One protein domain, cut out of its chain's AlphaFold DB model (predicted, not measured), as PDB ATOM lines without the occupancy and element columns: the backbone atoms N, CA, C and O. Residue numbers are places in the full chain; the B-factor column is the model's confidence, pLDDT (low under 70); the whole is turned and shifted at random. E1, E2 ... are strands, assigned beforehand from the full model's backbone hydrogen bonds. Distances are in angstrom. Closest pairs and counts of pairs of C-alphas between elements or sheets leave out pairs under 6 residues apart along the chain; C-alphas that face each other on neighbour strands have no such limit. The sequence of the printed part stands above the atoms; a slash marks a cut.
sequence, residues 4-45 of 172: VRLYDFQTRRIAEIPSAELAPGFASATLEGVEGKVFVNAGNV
ATOM      1  N   VAL A   4     210.791 217.348 314.744       95.25
ATOM      2  CA  VAL A   4     210.345 218.404 313.831       95.25
ATOM      3  C   VAL A   4     210.254 217.864 312.411       95.25
ATOM      4  O   VAL A   4     210.914 216.887 312.061       95.25
ATOM      5  N   ARG A   5     209.430 218.511 311.587       96.75
ATOM      6  CA  ARG A   5     209.292 218.187 310.167       96.75
ATOM      7  C   ARG A   5     210.275 219.028 309.368       96.75
ATOM      8  O   ARG A   5     210.253 220.250 309.479       96.75
ATOM      9  N   LEU A   6     211.112 218.378 308.574       95.81
ATOM     10  CA  LEU A   6     212.101 218.983 307.693       95.81
ATOM     11  C   LEU A   6     211.683 218.737 306.242       95.81
ATOM     12  O   LEU A   6     211.458 217.592 305.859       95.81
ATOM     13  N   TYR A   7     211.596 219.794 305.440       95.38
ATOM     14  CA  TYR A   7     211.390 219.691 304.000       95.38
ATOM     15  C   TYR A   7     212.730 219.752 303.260       95.38
ATOM     16  O   TYR A   7     213.479 220.727 303.371       95.38
ATOM     17  N   ASP A   8     213.016 218.712 302.483       91.75
ATOM     18  CA  ASP A   8     214.205 218.615 301.644       91.75
ATOM     19  C   ASP A   8     213.878 219.032 300.202       91.75
ATOM     20  O   ASP A   8     213.097 218.382 299.505       91.75
ATOM     21  N   PHE A   9     214.507 220.111 299.729       87.88
ATOM     22  CA  PHE A   9     214.317 220.625 298.370       87.88
ATOM     23  C   PHE A   9     214.861 219.706 297.268       87.88
ATOM     24  O   PHE A   9     214.378 219.792 296.138       87.88
ATOM     25  N   GLN A  10     215.838 218.842 297.564       88.06
ATOM     26  CA  GLN A  10     216.407 217.917 296.582       88.06
ATOM     27  C   GLN A  10     215.445 216.764 296.308       88.06
ATOM     28  O   GLN A  10     215.137 216.464 295.155       88.06
ATOM     29  N   THR A  11     214.932 216.142 297.370       92.44
ATOM     30  CA  THR A  11     214.025 214.991 297.257       92.44
ATOM     31  C   THR A  11     212.549 215.381 297.190       92.44
ATOM     32  O   THR A  11     211.723 214.546 296.819       92.44
ATOM     33  N   ARG A  12     212.209 216.637 297.518       90.50
ATOM     34  CA  ARG A  12     210.837 217.164 297.660       90.50
ATOM     35  C   ARG A  12     209.995 216.346 298.637       90.50
ATOM     36  O   ARG A  12     208.811 216.099 298.409       90.50
ATOM     37  N   ARG A  13     210.626 215.882 299.714       93.25
ATOM     38  CA  ARG A  13     209.991 215.065 300.749       93.25
ATOM     39  C   ARG A  13     210.083 215.746 302.099       93.25
ATOM     40  O   ARG A  13     210.994 216.526 302.367       93.25
ATOM     41  N   ILE A  14     209.123 215.403 302.947       95.62
ATOM     42  CA  ILE A  14     209.121 215.783 304.352       95.62
ATOM     43  C   ILE A  14     209.641 214.595 305.151       95.62
ATOM     44  O   ILE A  14     209.107 213.493 305.036       95.62
ATOM     45  N   ALA A  15     210.666 214.834 305.959       95.19
ATOM     46  CA  ALA A  15     211.187 213.884 306.926       95.19
ATOM     47  C   ALA A  15     210.896 214.375 308.347       95.19
ATOM     48  O   ALA A  15     210.848 215.579 308.604       95.19
ATOM     49  N   GLU A  16     210.721 213.447 309.283       96.44
ATOM     50  CA  GLU A  16     210.759 213.773 310.705       96.44
ATOM     51  C   GLU A  16     212.171 213.564 311.234       96.44
ATOM     52  O   GLU A  16     212.689 212.448 311.185       96.44
ATOM     53  N   ILE A  17     212.763 214.621 311.779       95.06
ATOM     54  CA  ILE A  17     214.085 214.568 312.401       95.06
ATOM     55  C   ILE A  17     213.996 214.969 313.878       95.06
ATOM     56  O   ILE A  17     213.084 215.703 314.279       95.06
ATOM     57  N   PRO A  18     214.921 214.507 314.726       95.94
ATOM     58  CA  PRO A  18     215.144 215.096 316.040       95.94
ATOM     59  C   PRO A  18     215.417 216.599 315.930       95.94
ATOM     60  O   PRO A  18     216.195 217.025 315.085       95.94
ATOM     61  N   SER A  19     214.841 217.422 316.808       93.94
ATOM     62  CA  SER A  19     215.095 218.874 316.769       93.94
ATOM     63  C   SER A  19     216.566 219.236 316.990       93.94
ATOM     64  O   SER A  19     217.012 220.265 316.505       93.94
ATOM     65  N   ALA A  20     217.318 218.380 317.687       93.00
ATOM     66  CA  ALA A  20     218.756 218.539 317.898       93.00
ATOM     67  C   ALA A  20     219.592 218.376 316.613       93.00
ATOM     68  O   ALA A  20     220.764 218.735 316.617       93.00
ATOM     69  N   GLU A  21     219.009 217.836 315.537       94.38
ATOM     70  CA  GLU A  21     219.644 217.746 314.214       94.38
ATOM     71  C   GLU A  21     219.394 218.992 313.350       94.38
ATOM     72  O   GLU A  21     219.942 219.099 312.253       94.38
ATOM     73  N   LEU A  22     218.590 219.954 313.827       94.19
ATOM     74  CA  LEU A  22     218.561 221.276 313.211       94.19
ATOM     75  C   LEU A  22     219.951 221.913 313.306       94.19
ATOM     76  O   LEU A  22     220.691 221.711 314.267       94.19
ATOM     77  N   ALA A  23     220.285 222.689 312.285       91.62
ATOM     78  CA  ALA A  23     221.571 223.351 312.168       91.62
ATOM     79  C   ALA A  23     221.393 224.850 311.878       91.62
ATOM     80  O   ALA A  23     220.300 225.300 311.504       91.62
ATOM     81  N   PRO A  24     222.466 225.646 311.998       91.44
ATOM     82  CA  PRO A  24     222.455 227.020 311.530       91.44
ATOM     83  C   PRO A  24     221.991 227.139 310.074       91.44
ATOM     84  O   PRO A  24     222.411 226.372 309.209       91.44
ATOM     85  N   GLY A  25     221.117 228.114 309.810       88.31
ATOM     86  CA  GLY A  25     220.550 228.353 308.477       88.31
ATOM     87  C   GLY A  25     219.229 227.634 308.196       88.31
ATOM     88  O   GLY A  25     218.644 227.845 307.133       88.31
ATOM     89  N   PHE A  26     218.714 226.830 309.130       93.88
ATOM     90  CA  PHE A  26     217.339 226.341 309.055       93.88
ATOM     91  C   PHE A  26     216.331 227.400 309.522       93.88
ATOM     92  O   PHE A  26     216.537 228.079 310.529       93.88
ATOM     93  N   ALA A  27     215.219 227.512 308.800       93.25
ATOM     94  CA  ALA A  27     214.116 228.416 309.099       93.25
ATOM     95  C   ALA A  27     212.782 227.662 309.075       93.25
ATOM     96  O   ALA A  27     212.579 226.787 308.232       93.25
ATOM     97  N   SER A  28     211.872 228.002 309.984       93.88
ATOM     98  CA  SER A  28     210.501 227.507 309.957       93.88
ATOM     99  C   SER A  28     209.690 228.279 308.916       93.88
ATOM    100  O   SER A  28     209.744 229.506 308.854       93.88
ATOM    101  N   ALA A  29     208.949 227.560 308.080       91.25
ATOM    102  CA  ALA A  29     208.170 228.124 306.989       91.25
ATOM    103  C   ALA A  29     206.873 227.337 306.778       91.25
ATOM    104  O   ALA A  29     206.772 226.156 307.122       91.25
ATOM    105  N   THR A  30     205.890 227.999 306.173       89.44
ATOM    106  CA  THR A  30     204.717 227.345 305.588       89.44
ATOM    107  C   THR A  30     204.953 227.240 304.088       89.44
ATOM    108  O   THR A  30     205.275 228.242 303.450       89.44
ATOM    109  N   LEU A  31     204.823 226.037 303.529       86.69
ATOM    110  CA  LEU A  31     204.977 225.800 302.095       86.69
ATOM    111  C   LEU A  31     203.609 225.535 301.469       86.69
ATOM    112  O   LEU A  31     202.768 224.863 302.062       86.69
ATOM    113  N   GLU A  32     203.398 226.041 300.258       84.12
ATOM    114  CA  GLU A  32     202.186 225.750 299.494       84.12
ATOM    115  C   GLU A  32     202.044 224.235 299.274       84.12
ATOM    116  O   GLU A  32     203.005 223.549 298.919       84.12
ATOM    117  N   GLY A  33     200.849 223.700 299.531       85.88
ATOM    118  CA  GLY A  33     200.571 222.265 299.424       85.88
ATOM    119  C   GLY A  33     201.139 221.404 300.558       85.88
ATOM    120  O   GLY A  33     200.954 220.187 300.543       85.88
ATOM    121  N   VAL A  34     201.797 222.000 301.557       89.12
ATOM    122  CA  VAL A  34     202.249 221.304 302.764       89.12
ATOM    123  C   VAL A  34     201.419 221.767 303.949       89.12
ATOM    124  O   VAL A  34     201.447 222.932 304.336       89.12
ATOM    125  N   GLU A  35     200.697 220.834 304.563       88.75
ATOM    126  CA  GLU A  35     199.958 221.120 305.787       88.75
ATOM    127  C   GLU A  35     200.927 221.452 306.929       88.75
ATOM    128  O   GLU A  35     201.835 220.670 307.218       88.75
ATOM    129  N   GLY A  36     200.717 222.588 307.597       89.44
ATOM    130  CA  GLY A  36     201.476 223.014 308.772       89.44
ATOM    131  C   GLY A  36     202.882 223.558 308.485       89.44
ATOM    132  O   GLY A  36     203.339 223.644 307.346       89.44
ATOM    133  N   LYS A  37     203.585 223.943 309.557       91.94
ATOM    134  CA  LYS A  37     204.964 224.442 309.470       91.94
ATOM    135  C   LYS A  37     205.964 223.303 309.281       91.94
ATOM    136  O   LYS A  37     205.855 222.248 309.913       91.94
ATOM    137  N   VAL A  38     206.984 223.569 308.475       95.19
ATOM    138  CA  VAL A  38     208.165 222.722 308.287       95.19
ATOM    139  C   VAL A  38     209.427 223.561 308.431       95.19
ATOM    140  O   VAL A  38     209.405 224.773 308.233       95.19
ATOM    141  N   PHE A  39     210.537 222.924 308.768       96.31
ATOM    142  CA  PHE A  39     211.855 223.527 308.646       96.31
ATOM    143  C   PHE A  39     212.366 223.371 307.221       96.31
ATOM    144  O   PHE A  39     212.152 222.341 306.582       96.31
ATOM    145  N   VAL A  40     213.056 224.394 306.736       94.44
ATOM    146  CA  VAL A  40     213.723 224.426 305.436       94.44
ATOM    147  C   VAL A  40     215.125 224.992 305.596       94.44
ATOM    148  O   VAL A  40     215.359 225.828 306.466       94.44
ATOM    149  N   ASN A  41     216.062 224.575 304.745       92.12
ATOM    150  CA  ASN A  41     217.332 225.286 304.628       92.12
ATOM    151  C   ASN A  41     217.070 226.623 303.916       92.12
ATOM    152  O   ASN A  41     216.700 226.630 302.739       92.12
ATOM    153  N   ALA A  42     217.256 227.738 304.625       87.38
ATOM    154  CA  ALA A  42     216.970 229.077 304.119       87.38
ATOM    155  C   ALA A  42     217.813 229.436 302.883       87.38
ATOM    156  O   ALA A  42     217.345 230.180 302.029       87.38
ATOM    157  N   GLY A  43     219.007 228.851 302.727       87.06
ATOM    158  CA  GLY A  43     219.854 229.045 301.546       87.06
ATOM    159  C   GLY A  43     219.275 228.460 300.252       87.06
ATOM    160  O   GLY A  43     219.693 228.846 299.166       87.06
ATOM    161  N   ASN A  44     218.292 227.560 300.353       85.75
ATOM    162  CA  ASN A  44     217.584 226.997 299.199       85.75
ATOM    163  C   ASN A  44     216.298 227.766 298.856       85.75
ATOM    164  O   ASN A  44     215.664 227.482 297.836       85.75
ATOM    165  N   VAL A  45     215.895 228.725 299.695       83.06
ATOM    166  CA  VAL A  45     214.715 229.553 299.455       83.06
ATOM    167  C   VAL A  45     215.081 230.631 298.442       83.06
ATOM    168  O   VAL A  45     216.019 231.401 298.630       83.06
TER     169      VAL A  45
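This is residues 4 to 45 of the 172 residues of an uncharacterized protein of Blastocatellia bacterium (UniProt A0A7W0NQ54). What shape do these atoms make? Two small strand hairpins, E1 with E2 and E3 with E4, stand edge to edge and turned across each other, with E1 and E4 side by side in the middle of the row E2, E1, E4, E3. What is the make-up? The printed part has 42 residues with no named helix and four named strands, E1, E2, E3 and E4 along the chain; its class is all strand, and it has two sheets of two strands, each antiparallel. How large is it? It is compact, with a radius of gyration of the C-alphas of 9.5 A, and its rounded outline spans 26 by 20 by 17 A.

Where is the first sheet? E2, the longest strand, holds residues 13 to 18 and measures 16.1 A from first to last C-alpha. E1 holds residues 4 to 8 over 12.8 A, beginning with C-alpha 4 at (210.345, 218.404, 313.831). Where is the second sheet? E3 holds residues 26 to 30 over 13.1 A, beginning with C-alpha 26 at (217.339, 226.341, 309.055). E4 holds residues 37 to 41 over 13.3 A, ending with C-alpha 41 at (217.332, 225.286, 304.628).

How do E1 and E2 pair? They are a hairpin of antiparallel neighbours, with 141 degrees between their N-to-C directions. The C-alphas of Tyr 7 and Ile 14 face each other at 4.5 A, and N 6 and O 15 are within hydrogen-bond range at 2.8 A. What links the two sheets in space? E1 and E4 have 13 pairs of C-alphas within 8 A; the closest are those of Leu 6 and Phe 39, 4.6 A apart. E1 and E3 are near each other, with 8 pairs of C-alphas within 10 A, as are E2 and E4, with 7 pairs, while E2 and E3 are apart. How do E3 and E4 pair? They are a hairpin too, antiparallel at 140 degrees. The C-alphas of Ser 28 and Phe 39 face each other at 4.4 A, and N 29 and O 38 are within hydrogen-bond range at 2.8 A.

How far does the whole reach? The two C-alphas farthest apart are those of Ala 20 and Gly 33, at 26.2 A. Are there cuts or long links? The printed part runs from 4 to 45 with no cut. The link from E1 to E2 is tight, with 4 residues; those from E2 to E3, with 7, and from E3 to E4, with 6, are short. How confident is the model? The mean pLDDT of the printed part is 91.7, and no printed residue is under 70.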